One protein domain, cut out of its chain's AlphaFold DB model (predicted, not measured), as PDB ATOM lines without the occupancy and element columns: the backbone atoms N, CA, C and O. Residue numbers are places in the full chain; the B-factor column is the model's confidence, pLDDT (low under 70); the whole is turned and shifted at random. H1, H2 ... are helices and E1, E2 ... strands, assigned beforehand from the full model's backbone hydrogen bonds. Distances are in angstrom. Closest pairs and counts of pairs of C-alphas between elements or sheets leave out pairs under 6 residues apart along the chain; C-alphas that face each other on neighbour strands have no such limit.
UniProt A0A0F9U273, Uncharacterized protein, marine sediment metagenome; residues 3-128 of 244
ATOM      1  N   PHE A   3      25.799  50.424 198.384       86.12
ATOM      2  CA  PHE A   3      25.192  50.088 199.663       86.12
ATOM      3  C   PHE A   3      23.694  49.908 199.449       86.12
ATOM      4  O   PHE A   3      23.056  50.739 198.801       86.12
ATOM      5  N   HIS A   4      23.149  48.825 199.984       83.31
ATOM      6  CA  HIS A   4      21.726  48.524 199.952       83.31
ATOM      7  C   HIS A   4      21.265  48.239 201.378       83.31
ATOM      8  O   HIS A   4      21.976  47.594 202.143       83.31
ATOM      9  N   TRP A   5      20.081  48.712 201.751       84.81
ATOM     10  CA  TRP A   5      19.482  48.384 203.036       84.81
ATOM     11  C   TRP A   5      17.980  48.189 202.873       84.81
ATOM     12  O   TRP A   5      17.358  48.806 202.011       84.81
ATOM     13  N   GLN A   6      17.419  47.316 203.699       83.31
ATOM     14  CA  GLN A   6      16.011  46.958 203.699       83.31
ATOM     15  C   GLN A   6      15.496  46.912 205.138       83.31
ATOM     16  O   GLN A   6      16.096  46.277 206.016       83.31
ATOM     17  N   ASN A   7      14.358  47.562 205.372       81.19
ATOM     18  CA  ASN A   7      13.599  47.428 206.607       81.19
ATOM     19  C   ASN A   7      12.677  46.205 206.508       81.19
ATOM     20  O   ASN A   7      11.664  46.232 205.816       81.19
ATOM     21  N   LEU A   8      13.008  45.127 207.218       75.50
ATOM     22  CA  LEU A   8      12.231  43.883 207.168       75.50
ATOM     23  C   LEU A   8      10.956  43.946 208.025       75.50
ATOM     24  O   LEU A   8      10.120  43.047 207.943       75.50
ATOM     25  N   SER A   9      10.791  44.986 208.849       68.94
ATOM     26  CA  SER A   9       9.559  45.205 209.615       68.94
ATOM     27  C   SER A   9       8.406  45.759 208.763       68.94
ATOM     28  O   SER A   9       7.255  45.661 209.187       68.94
ATOM     29  N   GLU A  10       8.684  46.326 207.585       63.62
ATOM     30  CA  GLU A  10       7.661  46.884 206.683       63.62
ATOM     31  C   GLU A  10       7.017  45.820 205.778       63.62
ATOM     32  O   GLU A  10       5.811  45.883 205.528       63.62
ATOM     33  N   ASP A  11       7.779  44.801 205.370       57.91
ATOM     34  CA  ASP A  11       7.306  43.740 204.470       57.91
ATOM     35  C   ASP A  11       6.479  42.652 205.185       57.91
ATOM     36  O   ASP A  11       5.605  42.019 204.585       57.91
ATOM     37  N   ASP A  12       6.684  42.444 206.491       54.19
ATOM     38  CA  ASP A  12       5.999  41.395 207.256       54.19
ATOM     39  C   ASP A  12       4.760  41.939 207.996       54.19
ATOM     40  O   ASP A  12       4.762  42.180 209.210       54.19
ATOM     41  N   LYS A  13       3.645  42.101 207.262       52.41
ATOM     42  CA  LYS A  13       2.345  42.575 207.800       52.41
ATOM     43  C   LYS A  13       1.830  41.760 209.002       52.41
ATOM     44  O   LYS A  13       0.953  42.240 209.721       52.41
ATOM     45  N   ARG A  14       2.356  40.550 209.252       51.78
ATOM     46  CA  ARG A  14       1.956  39.668 210.366       51.78
ATOM     47  C   ARG A  14       2.802  39.840 211.637       51.78
ATOM     48  O   ARG A  14       2.376  39.380 212.697       51.78
ATOM     49  N   ARG A  15       3.961  40.515 211.583       48.09
ATOM     50  CA  ARG A  15       4.918  40.622 212.709       48.09
ATOM     51  C   ARG A  15       5.257  42.059 213.126       48.09
ATOM     52  O   ARG A  15       6.381  42.335 213.536       48.09
ATOM     53  N   ARG A  16       4.256  42.946 213.208       47.91
ATOM     54  CA  ARG A  16       4.350  44.307 213.808       47.91
ATOM     55  C   ARG A  16       4.871  44.385 215.265       47.91
ATOM     56  O   ARG A  16       4.841  45.449 215.868       47.91
ATOM     57  N   ARG A  17       5.321  43.281 215.873       51.31
ATOM     58  CA  ARG A  17       5.735  43.207 217.285       51.31
ATOM     59  C   ARG A  17       7.236  43.376 217.521       51.31
ATOM     60  O   ARG A  17       7.639  43.417 218.678       51.31
ATOM     61  N   VAL A  18       8.060  43.454 216.475       56.38
ATOM     62  CA  VAL A  18       9.515  43.600 216.630       56.38
ATOM     63  C   VAL A  18       9.935  44.967 216.080       56.38
ATOM     64  O   VAL A  18      10.005  45.127 214.862       56.38
ATOM     65  N   PRO A  19      10.182  45.972 216.944       56.12
ATOM     66  CA  PRO A  19      10.359  47.355 216.498       56.12
ATOM     67  C   PRO A  19      11.645  47.599 215.690       56.12
ATOM     68  O   PRO A  19      11.775  48.648 215.077       56.12
ATOM     69  N   PHE A  20      12.573  46.635 215.634       66.69
ATOM     70  CA  PHE A  20      13.856  46.787 214.950       66.69
ATOM     71  C   PHE A  20      14.289  45.470 214.288       66.69
ATOM     72  O   PHE A  20      14.929  44.628 214.924       66.69
ATOM     73  N   ASN A  21      13.914  45.279 213.019       78.81
ATOM     74  CA  ASN A  21      14.435  44.219 212.152       78.81
ATOM     75  C   ASN A  21      14.853  44.826 210.809       78.81
ATOM     76  O   ASN A  21      14.013  45.317 210.060       78.81
ATOM     77  N   GLY A  22      16.142  44.793 210.498       81.94
ATOM     78  CA  GLY A  22      16.666  45.359 209.260       81.94
ATOM     79  C   GLY A  22      17.829  44.546 208.728       81.94
ATOM     80  O   GLY A  22      18.476  43.803 209.468       81.94
ATOM     81  N   ARG A  23      18.070  44.662 207.429       83.25
ATOM     82  CA  ARG A  23      19.186  44.019 206.743       83.25
ATOM     83  C   ARG A  23      19.879  45.040 205.856       83.25
ATOM     84  O   ARG A  23      19.223  45.886 205.257       83.25
ATOM     85  N   ALA A  24      21.196  44.980 205.783       84.94
ATOM     86  CA  ALA A  24      21.996  45.818 204.913       84.94
ATOM     87  C   ALA A  24      23.071  44.992 204.214       84.94
ATOM     88  O   ALA A  24      23.479  43.938 204.698       84.94
ATOM     89  N   TRP A  25      23.502  45.480 203.061       83.50
ATOM     90  CA  TRP A  25      24.501  44.865 202.213       83.50
ATOM     91  C   TRP A  25      25.464  45.923 201.707       83.50
ATOM     92  O   TRP A  25      25.077  47.015 201.283       83.50
ATOM     93  N   TRP A  26      26.732  45.553 201.686       85.38
ATOM     94  CA  TRP A  26      27.782  46.285 201.013       85.38
ATOM     95  C   TRP A  26      28.344  45.417 199.895       85.38
ATOM     96  O   TRP A  26      28.916  44.358 200.144       85.38
ATOM     97  N   HIS A  27      28.205  45.886 198.657       80.50
ATOM     98  CA  HIS A  27      28.715  45.204 197.470       80.50
ATOM     99  C   HIS A  27      30.026  45.837 196.984       80.50
ATOM    100  O   HIS A  27      30.088  47.034 196.643       80.50
ATOM    101  N   PHE A  28      31.086  45.033 196.913       79.56
ATOM    102  CA  PHE A  28      32.440  45.494 196.603       79.56
ATOM    103  C   PHE A  28      32.741  45.485 195.098       79.56
ATOM    104  O   PHE A  28      33.596  44.750 194.634       79.56
ATOM    105  N   GLY A  29      32.077  46.341 194.319       67.94
ATOM    106  CA  GLY A  29      32.296  46.445 192.861       67.94
ATOM    107  C   GLY A  29      31.245  45.685 192.046       67.94
ATOM    108  O   GLY A  29      30.525  44.864 192.599       67.94
ATOM    109  N   LYS A  30      31.093  46.019 190.754       60.56
ATOM    110  CA  LYS A  30      30.049  45.423 189.891       60.56
ATOM    111  C   LYS A  30      30.337  43.961 189.524       60.56
ATOM    112  O   LYS A  30      29.394  43.186 189.450       60.56
ATOM    113  N   ASP A  31      31.614  43.590 189.408       59.81
ATOM    114  CA  ASP A  31      32.031  42.290 188.850       59.81
ATOM    115  C   ASP A  31      32.745  41.374 189.858       59.81
ATOM    116  O   ASP A  31      33.140  40.261 189.524       59.81
ATOM    117  N   SER A  32      32.945  41.820 191.104       61.06
ATOM    118  CA  SER A  32      33.775  41.083 192.065       61.06
ATOM    119  C   SER A  32      33.042  39.941 192.768       61.06
ATOM    120  O   SER A  32      33.704  39.106 193.361       61.06
ATOM    121  N   GLY A  33      31.704  39.922 192.782       65.25
ATOM    122  CA  GLY A  33      30.904  38.934 193.521       65.25
ATOM    123  C   GLY A  33      31.067  38.953 195.051       65.25
ATOM    124  O   GLY A  33      30.456  38.128 195.725       65.25
ATOM    125  N   TRP A  34      31.855  39.875 195.616       70.38
ATOM    126  CA  TRP A  34      32.010  40.024 197.062       70.38
ATOM    127  C   TRP A  34      30.897  40.897 197.642       70.38
ATOM    128  O   TRP A  34      30.718  42.054 197.238       70.38
ATOM    129  N   ASN A  35      30.191  40.368 198.637       76.25
ATOM    130  CA  ASN A  35      29.215  41.114 199.420       76.25
ATOM    131  C   ASN A  35      29.429  40.889 200.921       76.25
ATOM    132  O   ASN A  35      29.744  39.791 201.372       76.25
ATOM    133  N   LEU A  36      29.271  41.956 201.697       79.50
ATOM    134  CA  LEU A  36      29.139  41.885 203.146       79.50
ATOM    135  C   LEU A  36      27.682  42.187 203.464       79.50
ATOM    136  O   LEU A  36      27.247  43.320 203.272       79.50
ATOM    137  N   ALA A  37      26.930  41.195 203.923       78.69
ATOM    138  CA  ALA A  37      25.575  41.408 204.403       78.69
ATOM    139  C   ALA A  37      25.569  41.404 205.926       78.69
ATOM    140  O   ALA A  37      26.282  40.619 206.550       78.69
ATOM    141  N   TRP A  38      24.737  42.240 206.535       80.38
ATOM    142  CA  TRP A  38      24.409  42.100 207.940       80.38
ATOM    143  C   TRP A  38      22.927  42.310 208.204       80.38
ATOM    144  O   TRP A  38      22.275  43.143 207.585       80.38
ATOM    145  N   GLN A  39      22.381  41.541 209.137       83.25
ATOM    146  CA  GLN A  39      21.001  41.661 209.593       83.25
ATOM    147  C   GLN A  39      20.993  41.905 211.094       83.25
ATOM    148  O   GLN A  39      21.756  41.268 211.816       83.25
ATOM    149  N   TRP A  40      20.114  42.779 211.569       81.44
ATOM    150  CA  TRP A  40      19.847  42.961 212.989       81.44
ATOM    151  C   TRP A  40      18.390  42.651 213.298       81.44
ATOM    152  O   TRP A  40      17.495  43.053 212.560       81.44
ATOM    153  N   VAL A  41      18.143  41.940 214.396       80.31
ATOM    154  CA  VAL A  41      16.789  41.677 214.893       80.31
ATOM    155  C   VAL A  41      16.777  41.680 216.411       80.31
ATOM    156  O   VAL A  41      17.678  41.150 217.057       80.31
ATOM    157  N   PHE A  42      15.727  42.229 217.003       76.75
ATOM    158  CA  PHE A  42      15.504  42.082 218.433       76.75
ATOM    159  C   PHE A  42      15.126  40.627 218.763       76.75
ATOM    160  O   PHE A  42      14.122  40.101 218.280       76.75
ATOM    161  N   SER A  43      15.937  39.959 219.589       68.94
ATOM    162  CA  SER A  43      15.717  38.568 219.998       68.94
ATOM    163  C   SER A  43      15.860  38.422 221.511       68.94
ATOM    164  O   SER A  43      16.858  38.869 222.056       68.94
ATOM    165  N   PRO A  44      14.934  37.764 222.225       68.50
ATOM    166  CA  PRO A  44      15.080  37.546 223.665       68.50
ATOM    167  C   PRO A  44      16.046  36.397 224.011       68.50
ATOM    168  O   PRO A  44      16.187  36.057 225.182       68.50
ATOM    169  N   ARG A  45      16.668  35.739 223.019       73.81
ATOM    170  CA  ARG A  45      17.456  34.514 223.225       73.81
ATOM    171  C   ARG A  45      18.917  34.710 222.846       73.81
ATOM    172  O   ARG A  45      19.209  35.239 221.778       73.81
ATOM    173  N   LEU A  46      19.806  34.170 223.678       74.25
ATOM    174  CA  LEU A  46      21.223  34.038 223.362       74.25
ATOM    175  C   LEU A  46      21.422  32.952 222.291       74.25
ATOM    176  O   LEU A  46      20.959  31.821 222.467       74.25
ATOM    177  N   ARG A  47      22.100  33.282 221.192       79.50
ATOM    178  CA  ARG A  47      22.470  32.352 220.118       79.50
ATOM    179  C   ARG A  47      23.837  32.728 219.558       79.50
ATOM    180  O   ARG A  47      24.182  33.896 219.501       79.50
ATOM    181  N   CYS A  48      24.596  31.766 219.083       81.31
ATOM    182  CA  CYS A  48      25.772  32.005 218.254       81.31
ATOM    183  C   CYS A  48      25.760  30.949 217.153       81.31
ATOM    184  O   CYS A  48      25.481  29.790 217.450       81.31
ATOM    185  N   LYS A  49      25.991  31.311 215.895       81.31
ATOM    186  CA  LYS A  49      26.112  30.368 214.780       81.31
ATOM    187  C   LYS A  49      27.226  30.836 213.864       81.31
ATOM    188  O   LYS A  49      27.256  31.974 213.431       81.31
ATOM    189  N   PHE A  50      28.112  29.930 213.520       81.38
ATOM    190  CA  PHE A  50      29.052  30.071 212.430       81.38
ATOM    191  C   PHE A  50      28.694  29.027 211.375       81.38
ATOM    192  O   PHE A  50      28.337  27.900 211.721       81.38
ATOM    193  N   SER A  51      28.737  29.385 210.100       73.94
ATOM    194  CA  SER A  51      28.436  28.483 208.993       73.94
ATOM    195  C   SER A  51      29.252  28.819 207.754       73.94
ATOM    196  O   SER A  51      29.470  29.981 207.443       73.94
ATOM    197  N   ILE A  52      29.653  27.794 207.021       71.50
ATOM    198  CA  ILE A  52      30.337  27.856 205.737       71.50
ATOM    199  C   ILE A  52      29.479  27.049 204.760       71.50
ATOM    200  O   ILE A  52      29.142  25.901 205.061       71.50
ATOM    201  N   GLY A  53      29.117  27.657 203.627       63.81
ATOM    202  CA  GLY A  53      28.354  27.000 202.554       63.81
ATOM    203  C   GLY A  53      26.827  26.946 202.716       63.81
ATOM    204  O   GLY A  53      26.186  26.213 201.974       63.81
ATOM    205  N   HIS A  54      26.243  27.707 203.650       53.97
ATOM    206  CA  HIS A  54      24.797  27.699 203.911       53.97
ATOM    207  C   HIS A  54      24.050  28.715 203.025       53.97
ATOM    208  O   HIS A  54      24.299  29.917 203.128       53.97
ATOM    209  N   ASP A  55      23.081  28.213 202.255       51.91
ATOM    210  CA  ASP A  55      22.183  28.911 201.315       51.91
ATOM    211  C   ASP A  55      22.821  29.574 200.079       51.91
ATOM    212  O   ASP A  55      24.022  29.826 199.994       51.91
ATOM    213  N   GLU A  56      21.954  29.825 199.091       47.62
ATOM    214  CA  GLU A  56      22.214  30.153 197.679       47.62
ATOM    215  C   GLU A  56      23.106  31.386 197.410       47.62
ATOM    216  O   GLU A  56      23.455  31.630 196.257       47.62
ATOM    217  N   GLU A  57      23.526  32.136 198.438       50.94
ATOM    218  CA  GLU A  57      24.187  33.439 198.278       50.94
ATOM    219  C   GLU A  57      25.538  33.658 198.989       50.94
ATOM    220  O   GLU A  57      26.120  34.722 198.766       50.94
ATOM    221  N   SER A  58      26.122  32.772 199.818       54.41
ATOM    222  CA  SER A  58      27.394  33.152 200.491       54.41
ATOM    223  C   SER A  58      28.302  32.024 200.992       54.41
ATOM    224  O   SER A  58      27.864  30.979 201.459       54.41
ATOM    225  N   GLY A  59      29.612  32.295 200.949       68.12
ATOM    226  CA  GLY A  59      30.685  31.389 201.355       68.12
ATOM    227  C   GLY A  59      30.867  31.243 202.868       68.12
ATOM    228  O   GLY A  59      31.061  30.123 203.335       68.12
ATOM    229  N   TYR A  60      30.757  32.334 203.635       70.75
ATOM    230  CA  TYR A  60      30.910  32.338 205.097       70.75
ATOM    231  C   TYR A  60      29.785  33.136 205.765       70.75
ATOM    232  O   TYR A  60      29.411  34.213 205.310       70.75
ATOM    233  N   GLY A  61      29.271  32.636 206.882       74.50
ATOM    234  CA  GLY A  61      28.241  33.269 207.695       74.50
ATOM    235  C   GLY A  61      28.576  33.166 209.177       74.50
ATOM    236  O   GLY A  61      28.951  32.110 209.678       74.50
ATOM    237  N   PHE A  62      28.423  34.267 209.894       76.75
ATOM    238  CA  PHE A  62      28.535  34.349 211.340       76.75
ATOM    239  C   PHE A  62      27.299  35.055 211.885       76.75
ATOM    240  O   PHE A  62      26.848  36.054 211.342       76.75
ATOM    241  N   SER A  63      26.730  34.571 212.972       76.56
ATOM    242  CA  SER A  63      25.661  35.259 213.667       76.56
ATOM    243  C   SER A  63      25.801  35.128 215.165       76.56
ATOM    244  O   SER A  63      26.172  34.087 215.703       76.56
ATOM    245  N   ILE A  64      25.477  36.217 215.844       77.12
ATOM    246  CA  ILE A  64      25.459  36.323 217.288       77.12
ATOM    247  C   ILE A  64      24.146  36.974 217.705       77.12
ATOM    248  O   ILE A  64      23.834  38.103 217.354       77.12
ATOM    249  N   GLY A  65      23.340  36.221 218.435       72.81
ATOM    250  CA  GLY A  65      22.167  36.677 219.154       72.81
ATOM    251  C   GLY A  65      22.508  36.908 220.613       72.81
ATOM    252  O   GLY A  65      22.839  35.967 221.325       72.81
ATOM    253  N   LEU A  66      22.394  38.144 221.069       69.19
ATOM    254  CA  LEU A  66      22.294  38.487 222.479       69.19
ATOM    255  C   LEU A  66      20.820  38.776 222.811       69.19
ATOM    256  O   LEU A  66      20.027  39.073 221.911       69.19
ATOM    257  N   PRO A  67      20.416  38.705 224.090       64.25
ATOM    258  CA  PRO A  67      19.139  39.265 224.503       64.25
ATOM    259  C   PRO A  67      19.009  40.707 223.993       64.25
ATOM    260  O   PRO A  67      19.940  41.498 224.124       64.25
ATOM    261  N   PHE A  68      17.859  41.026 223.402       63.84
ATOM    262  CA  PHE A  68      17.485  42.325 222.830       63.84
ATOM    263  C   PHE A  68      18.170  42.700 221.504       63.84
ATOM    264  O   PHE A  68      17.718  43.634 220.844       63.84
ATOM    265  N   PHE A  69      19.179  41.954 221.045       71.44
ATOM    266  CA  PHE A  69      19.878  42.258 219.794       71.44
ATOM    267  C   PHE A  69      20.564  41.027 219.204       71.44
ATOM    268  O   PHE A  69      21.427  40.427 219.832       71.44
ATOM    269  N   ALA A  70      20.239  40.678 217.966       73.81
ATOM    270  CA  ALA A  70      20.947  39.658 217.211       73.81
ATOM    271  C   ALA A  70      21.496  40.237 215.916       73.81
ATOM    272  O   ALA A  70      20.728  40.799 215.145       73.81
ATOM    273  N   LEU A  71      22.795  40.060 215.691       74.25
ATOM    274  CA  LEU A  71      23.529  40.448 214.497       74.25
ATOM    275  C   LEU A  71      23.887  39.201 213.690       74.25
ATOM    276  O   LEU A  71      24.494  38.264 214.203       74.25
ATOM    277  N   TYR A  72      23.548  39.208 212.414       75.94
ATOM    278  CA  TYR A  72      23.992  38.234 211.425       75.94
ATOM    279  C   TYR A  72      24.934  38.973 210.499       75.94
ATOM    280  O   TYR A  72      24.623  40.091 210.119       75.94
ATOM    281  N   VAL A  73      26.060  38.373 210.151       73.00
ATOM    282  CA  VAL A  73      27.043  38.889 209.208       73.00
ATOM    283  C   VAL A  73      27.366  37.758 208.243       73.00
ATOM    284  O   VAL A  73      27.745  36.672 208.673       73.00
ATOM    285  N   SER A  74      27.224  37.982 206.945       70.81
ATOM    286  CA  SER A  74      27.663  37.030 205.927       70.81
ATOM    287  C   SER A  74      28.610  37.691 204.941       70.81
ATOM    288  O   SER A  74      28.481  38.872 204.620       70.81
ATOM    289  N   LEU A  75      29.587  36.910 204.495       70.44
ATOM    290  CA  LEU A  75      30.568  37.291 203.497       70.44
ATOM    291  C   LEU A  75      30.452  36.323 202.316       70.44
ATOM    292  O   LEU A  75      30.752  35.128 202.437       70.44
ATOM    293  N   GLY A  76      30.004  36.839 201.176       63.94
ATOM    294  CA  GLY A  76      30.033  36.134 199.899       63.94
ATOM    295  C   GLY A  76      31.336  36.394 199.147       63.94
ATOM    296  O   GLY A  76      31.942  37.456 199.289       63.94
ATOM    297  N   TYR A  77      31.765  35.417 198.347       63.53
ATOM    298  CA  TYR A  77      32.894  35.532 197.424       63.53
ATOM    299  C   TYR A  77      32.484  34.983 196.043       63.53
ATOM    300  O   TYR A  77      31.606  34.114 195.964       63.53
ATOM    301  N   PRO A  78      33.090  35.468 194.946       52.50
ATOM    302  CA  PRO A  78      32.742  35.062 193.586       52.50
ATOM    303  C   PRO A  78      33.057  33.582 193.350       52.50
ATOM    304  O   PRO A  78      34.146  33.113 193.670       52.50
ATOM    305  N   GLY A  79      32.117  32.851 192.744       53.28
ATOM    306  CA  GLY A  79      32.310  31.443 192.379       53.28
ATOM    307  C   GLY A  79      31.715  30.418 193.349       53.28
ATOM    308  O   GLY A  79      31.980  29.231 193.188       53.28
ATOM    309  N   SER A  80      30.856  30.818 194.296       53.34
ATOM    310  CA  SER A  80      30.117  29.871 195.157       53.34
ATOM    311  C   SER A  80      29.069  29.016 194.414       53.34
ATOM    312  O   SER A  80      28.350  28.228 195.029       53.34
ATOM    313  N   TYR A  81      28.999  29.106 193.080       45.66
ATOM    314  CA  TYR A  81      28.141  28.275 192.239       45.66
ATOM    315  C   TYR A  81      28.692  26.836 192.116       45.66
ATOM    316  O   TYR A  81      29.341  26.465 191.146       45.66
ATOM    317  N   LYS A  82      28.379  26.045 193.152       50.84
ATOM    318  CA  LYS A  82      28.221  24.577 193.248       50.84
ATOM    319  C   LYS A  82      29.319  23.641 192.706       50.84
ATOM    320  O   LYS A  82      29.524  23.497 191.504       50.84
ATOM    321  N   LYS A  83      29.755  22.741 193.601       49.72
ATOM    322  CA  LYS A  83      29.773  21.295 193.287       49.72
ATOM    323  C   LYS A  83      29.467  20.382 194.478       49.72
ATOM    324  O   LYS A  83      28.877  19.330 194.274       49.72
ATOM    325  N   ASP A  84      29.733  20.825 195.704       56.56
ATOM    326  CA  ASP A  84      29.396  20.087 196.924       56.56
ATOM    327  C   ASP A  84      28.484  20.929 197.825       56.56
ATOM    328  O   ASP A  84      28.919  21.918 198.409       56.56
ATOM    329  N   LYS A  85      27.205  20.542 197.943       67.81
ATOM    330  CA  LYS A  85      26.240  21.100 198.914       67.81
ATOM    331  C   LYS A  85      26.580  20.612 200.327       67.81
ATOM    332  O   LYS A  85      25.839  19.834 200.921       67.81
ATOM    333  N   ARG A  86      27.780  20.906 200.811       74.38
ATOM    334  CA  ARG A  86      28.275  20.384 202.085       74.38
ATOM    335  C   ARG A  86      28.436  21.545 203.046       74.38
ATOM    336  O   ARG A  86      29.274  22.413 202.843       74.38
ATOM    337  N   ASP A  87      27.653  21.508 204.110       76.50
ATOM    338  CA  ASP A  87      27.651  22.527 205.144       76.50
ATOM    339  C   ASP A  87      28.694  22.212 206.209       76.50
ATOM    340  O   ASP A  87      28.745  21.093 206.740       76.50
ATOM    341  N   LEU A  88      29.451  23.232 206.602       81.69
ATOM    342  CA  LEU A  88      30.152  23.247 207.880       81.69
ATOM    343  C   LEU A  88      29.507  24.303 208.769       81.69
ATOM    344  O   LEU A  88      29.530  25.478 208.436       81.69
ATOM    345  N   SER A  89      28.926  23.920 209.900       84.25
ATOM    346  CA  SER A  89      28.316  24.865 210.832       84.25
ATOM    347  C   SER A  89      28.567  24.494 212.281       84.25
ATOM    348  O   SER A  89      28.553  23.319 212.633       84.25
ATOM    349  N   LEU A  90      28.721  25.503 213.127       84.75
ATOM    350  CA  LEU A  90      28.813  25.384 214.574       84.75
ATOM    351  C   LEU A  90      27.814  26.364 215.185       84.75
ATOM    352  O   LEU A  90      27.915  27.559 214.923       84.75
ATOM    353  N   SER A  91      26.858  25.904 215.987       86.00
ATOM    354  CA  SER A  91      25.909  26.797 216.654       86.00
ATOM    355  C   SER A  91      25.688  26.458 218.116       86.00
ATOM    356  O   SER A  91      25.637  25.303 218.505       86.00
ATOM    357  N   ILE A  92      25.529  27.482 218.946       84.81
ATOM    358  CA  ILE A  92      25.202  27.367 220.362       84.81
ATOM    359  C   ILE A  92      23.912  28.141 220.596       84.81
ATOM    360  O   ILE A  92      23.863  29.352 220.388       84.81
ATOM    361  N   HIS A  93      22.865  27.452 221.028       83.31
ATOM    362  CA  HIS A  93      21.610  28.068 221.455       83.31
ATOM    363  C   HIS A  93      20.847  27.125 222.385       83.31
ATOM    364  O   HIS A  93      21.016  25.907 222.305       83.31
ATOM    365  N   ASP A  94      20.009  27.682 223.263       83.69
ATOM    366  CA  ASP A  94      19.165  26.913 224.190       83.69
ATOM    367  C   ASP A  94      19.968  25.850 224.977       83.69
ATOM    368  O   ASP A  94      19.579  24.687 225.082       83.69
ATOM    369  N   TRP A  95      21.152  26.239 225.474       82.56
ATOM    370  CA  TRP A  95      22.104  25.361 226.173       82.56
ATOM    371  C   TRP A  95      22.484  24.085 225.410       82.56
ATOM    372  O   TRP A  95      22.762  23.038 226.006       82.56
ATOM    373  N   THR A  96      22.517  24.171 224.085       87.75
ATOM    374  CA  THR A  96      22.927  23.077 223.215       87.75
ATOM    375  C   THR A  96      23.941  23.581 222.198       87.75
ATOM    376  O   THR A  96      23.693  24.573 221.511       87.75
ATOM    377  N   LEU A  97      25.078  22.895 222.113       89.25
ATOM    378  CA  LEU A  97      26.046  23.038 221.032       89.25
ATOM    379  C   LEU A  97      25.639  22.095 219.899       89.25
ATOM    380  O   LEU A  97      25.426  20.915 220.133       89.25
ATOM    381  N   TRP A  98      25.555  22.601 218.685       89.25
ATOM    382  CA  TRP A  98      25.270  21.860 217.468       89.25
ATOM    383  C   TRP A  98      26.458  22.013 216.539       89.25
ATOM    384  O   TRP A  98      27.013  23.107 216.410       89.25
ATOM    385  N   TRP A  99      26.838  20.932 215.879       90.50
ATOM    386  CA  TRP A  99      27.840  20.977 214.831       90.50
ATOM    387  C   TRP A  99      27.384  20.155 213.641       90.50
ATOM    388  O   TRP A  99      26.762  19.100 213.764       90.50
ATOM    389  N   ARG A 100      27.761  20.653 212.477       87.12
ATOM    390  CA  ARG A 100      27.642  19.986 211.198       87.12
ATOM    391  C   ARG A 100      28.987  20.136 210.519       87.12
ATOM    392  O   ARG A 100      29.486  21.244 210.372       87.12
ATOM    393  N   VAL A 101      29.600  19.032 210.149       88.38
ATOM    394  CA  VAL A 101      30.915  18.988 209.529       88.38
ATOM    395  C   VAL A 101      30.726  18.353 208.170       88.38
ATOM    396  O   VAL A 101      30.503  17.149 208.058       88.38
ATOM    397  N   TRP A 102      30.788  19.162 207.120       83.44
ATOM    398  CA  TRP A 102      30.688  18.681 205.748       83.44
ATOM    399  C   TRP A 102      29.417  17.848 205.494       83.44
ATOM    400  O   TRP A 102      29.493  16.807 204.846       83.44
ATOM    401  N   ALA A 103      28.254  18.195 206.052       77.06
ATOM    402  CA  ALA A 103      27.033  17.394 205.870       77.06
ATOM    403  C   ALA A 103      26.131  17.995 204.787       77.06
ATOM    404  O   ALA A 103      26.123  19.201 204.594       77.06
ATOM    405  N   ASP A 104      25.391  17.153 204.067       76.69
ATOM    406  CA  ASP A 104      24.425  17.643 203.077       76.69
ATOM    407  C   ASP A 104      23.136  18.086 203.798       76.69
ATOM    408  O   ASP A 104      22.587  17.262 204.551       76.69
ATOM    409  N   PRO A 105      22.707  19.358 203.646       70.50
ATOM    410  CA  PRO A 105      21.543  19.912 204.331       70.50
ATOM    411  C   PRO A 105      20.221  19.303 203.864       70.50
ATOM    412  O   PRO A 105      19.277  19.258 204.653       70.50
ATOM    413  N   ASP A 106      20.167  18.794 202.632       71.12
ATOM    414  CA  ASP A 106      18.926  18.359 201.989       71.12
ATOM    415  C   ASP A 106      18.609  16.881 202.250       71.12
ATOM    416  O   ASP A 106      17.516  16.415 201.928       71.12
ATOM    417  N   CYS A 107      19.535  16.114 202.839       67.88
ATOM    418  CA  CYS A 107      19.275  14.717 203.178       67.88
ATOM    419  C   CYS A 107      19.329  14.429 204.680       67.88
ATOM    420  O   CYS A 107      20.355  14.548 205.351       67.88
ATOM    421  N   TRP A 108      18.201  13.947 205.195       64.69
ATOM    422  CA  TRP A 108      18.115  13.297 206.492       64.69
ATOM    423  C   TRP A 108      18.614  11.856 206.354       64.69
ATOM    424  O   TRP A 108      18.077  11.082 205.567       64.69
ATOM    425  N   ASN A 109      19.632  11.460 207.121       72.81
ATOM    426  CA  ASN A 109      20.091  10.069 207.160       72.81
ATOM    427  C   ASN A 109      20.494   9.681 208.593       72.81
ATOM    428  O   ASN A 109      21.381  10.303 209.177       72.81
ATOM    429  N   ASN A 110      19.855   8.643 209.146       72.69
ATOM    430  CA  ASN A 110      20.101   8.163 210.512       72.69
ATOM    431  C   ASN A 110      21.438   7.409 210.680       72.69
ATOM    432  O   ASN A 110      21.876   7.210 211.811       72.69
ATOM    433  N   GLN A 111      22.096   7.023 209.582       78.69
ATOM    434  CA  GLN A 111      23.393   6.340 209.575       78.69
ATOM    435  C   GLN A 111      24.580   7.313 209.584       78.69
ATOM    436  O   GLN A 111      25.737   6.890 209.585       78.69
ATOM    437  N   ARG A 112      24.330   8.629 209.570       79.00
ATOM    438  CA  ARG A 112      25.406   9.622 209.622       79.00
ATOM    439  C   ARG A 112      26.146   9.539 210.965       79.00
ATOM    440  O   ARG A 112      25.504   9.548 212.016       79.00
ATOM    441  N   PRO A 113      27.491   9.506 210.966       84.06
ATOM    442  CA  PRO A 113      28.255   9.509 212.208       84.06
ATOM    443  C   PRO A 113      28.005  10.780 213.032       84.06
ATOM    444  O   PRO A 113      28.087  11.887 212.504       84.06
ATOM    445  N   ARG A 114      27.794  10.640 214.347       84.38
ATOM    446  CA  ARG A 114      27.523  11.777 215.255       84.38
ATOM    447  C   ARG A 114      28.661  12.795 215.354       84.38
ATOM    448  O   ARG A 114      28.421  13.952 215.673       84.38
ATOM    449  N   TRP A 115      29.902  12.386 215.081       85.50
ATOM    450  CA  TRP A 115      31.027  13.325 215.007       85.50
ATOM    451  C   TRP A 115      30.880  14.298 213.827       85.50
ATOM    452  O   TRP A 115      31.417  15.399 213.877       85.50
ATOM    453  N   ARG A 116      30.129  13.909 212.786       85.00
ATOM    454  CA  ARG A 116      29.903  14.692 211.570       85.00
ATOM    455  C   ARG A 116      28.658  15.573 211.662       85.00
ATOM    456  O   ARG A 116      28.670  16.679 211.149       85.00
ATOM    457  N   ASP A 117      27.590  15.095 212.285       87.31
ATOM    458  CA  ASP A 117      26.332  15.837 212.444       87.31
ATOM    459  C   ASP A 117      25.752  15.486 213.815       87.31
ATOM    460  O   ASP A 117      25.359  14.338 214.056       87.31
ATOM    461  N   GLY A 118      25.820  16.425 214.757       88.12
ATOM    462  CA  GLY A 118      25.569  16.122 216.157       88.12
ATOM    463  C   GLY A 118      25.237  17.330 217.018       88.12
ATOM    464  O   GLY A 118      25.373  18.490 216.626       88.12
ATOM    465  N   SER A 119      24.780  17.019 218.226       91.56
ATOM    466  CA  SER A 119      24.464  17.995 219.254       91.56
ATOM    467  C   SER A 119      24.973  17.544 220.618       91.56
ATOM    468  O   SER A 119      25.047  16.353 220.935       91.56
ATOM    469  N   PHE A 120      25.322  18.519 221.445       90.44
ATOM    470  CA  PHE A 120      25.729  18.345 222.823       90.44
ATOM    471  C   PHE A 120      24.869  19.240 223.709       90.44
ATOM    472  O   PHE A 120      24.961  20.468 223.671       90.44
ATOM    473  N   HIS A 121      24.011  18.607 224.503       90.00
ATOM    474  CA  HIS A 121      23.068  19.271 225.394       90.00
ATOM    475  C   HIS A 121      23.711  19.462 226.772       90.00
ATOM    476  O   HIS A 121      23.726  18.540 227.591       90.00
ATOM    477  N   PHE A 122      24.230  20.662 227.052       88.31
ATOM    478  CA  PHE A 122      24.933  20.961 228.307       88.31
ATOM    479  C   PHE A 122      24.060  20.668 229.539       88.31
ATOM    480  O   PHE A 122      24.529  20.076 230.513       88.31
ATOM    481  N   LEU A 123      22.765  21.011 229.478       85.56
ATOM    482  CA  LEU A 123      21.822  20.760 230.576       85.56
ATOM    483  C   LEU A 123      21.557  19.274 230.813       85.56
ATOM    484  O   LEU A 123      21.323  18.883 231.952       85.56
ATOM    485  N   ASP A 124      21.605  18.434 229.781       88.88
ATOM    486  CA  ASP A 124      21.387  16.996 229.953       88.88
ATOM    487  C   ASP A 124      22.564  16.335 230.674       88.88
ATOM    488  O   ASP A 124      22.358  15.401 231.444       88.88
ATOM    489  N   VAL A 125      23.784  16.835 230.466       88.56
ATOM    490  CA  VAL A 125      24.977  16.363 231.182       88.56
ATOM    491  C   VAL A 125      24.977  16.867 232.625       88.56
ATOM    492  O   VAL A 125      25.228  16.095 233.551       88.56
ATOM    493  N   LEU A 126      24.653  18.147 232.835       87.38
ATOM    494  CA  LEU A 126      24.692  18.759 234.163       87.38
ATOM    495  C   LEU A 126      23.525  18.310 235.058       87.38
ATOM    496  O   LEU A 126      23.736  17.942 236.216       87.38
ATOM    497  N   LEU A 127      22.301  18.330 234.529       89.00
ATOM    498  CA  LEU A 127      21.060  18.108 235.285       89.00
ATOM    499  C   LEU A 127      20.439  16.724 235.048       89.00
ATOM    500  O   LEU A 127      19.519  16.326 235.770       89.00
ATOM    501  N   GLY A 128      20.942  15.982 234.059       89.38
ATOM    502  CA  GLY A 128      20.343  14.747 233.566       89.38
ATOM    503  C   GLY A 128      19.257  15.001 232.515       89.38
ATOM    504  O   GLY A 128      18.668  16.084 232.443       89.38
TER     505      GLY A 128
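AT A GLANCE: This is residues 3 to 128 of the 244 residues of an uncharacterized protein of marine sediment metagenome (UniProt A0A0F9U273). Look for one broad, twisted slab: a single sheet of nine strands side by side, with no named helix covering either face. At the E1 edge the short helix H1 and the loop after it swing away, with residues 11 to 16 sticking out; at the other edge the short helix H2 follows E9. The printed part has 126 residues, with two named helices and nine named strands in the order E1 H1 E2 E3 E4 E5 E6 E7 E8 E9 H2, and its class is mostly strand. The sheet's order is E1 E2 E3 E6 E5 E4 E7 E8 E9, all antiparallel. The whole is only just loose, close to compact, with a radius of gyration of the C-alphas of 16.9 A and spans of 48 by 39 by 22 A.

HOW THE PARTS SIT: Start at edge strand E1, residues 3 to 7, antiparallel to E2, residues 21 to 27; N 4 and O 25 are 2.9 A apart. H1, residues 8 to 11, only grazes the sheet with its residues 8 to 10. E2 forms a hairpin with E3, residues 35 to 41, where N 24 and O 38 are 2.8 A apart. Next across the sheet is E6, residues 69 to 76, with N 39 and O 72 at 2.8 A. E4, residues 47 to 52, E5, residues 60 to 66, and E6 are a meander, each strand the antiparallel neighbour of the one before; see N 49 and O 63 at 2.8 A, and N 73 and O 62 at 2.7 A. E3 to E6 form a Greek key, a meander of three strands and a further strand in which the first and fourth are antiparallel neighbours; E4 to E7, residues 87 to 93, form another, with N 50 and O 90 at 2.8 A. E7, E8, residues 96 to 103, and edge strand E9, residues 117 to 121, make a second meander; N 91 and O 98 are 2.8 A apart, N 120 and O 97 2.7 A. H2, residues 122 to 127, is only just not on the sheet, with 4 pairs of C-alphas within 10 A. In H2 every O i to N i+4 pair is within hydrogen-bond range; H1 is too short for such a pair.

IN THESE COORDINATES: Find C-alpha 3 at (25.192, 50.088, 199.663), where E1 begins. E6 is 23.2 A from first to last C-alpha, starting at (19.878, 42.258, 219.794); E2 is 20.5 A and E5 20.4 A. H2 ends at C-alpha 127, (21.060, 18.108, 235.285).

THE WHOLE: The farthest C-alphas, Lys 30 and Gly 128, are 54.2 A apart. The printed part has no cut, and E8 to E9 is the long link. Mean pLDDT of the printed part is 73.6, with 41 residues under 70, among them 9 to 20 and 76 to 85.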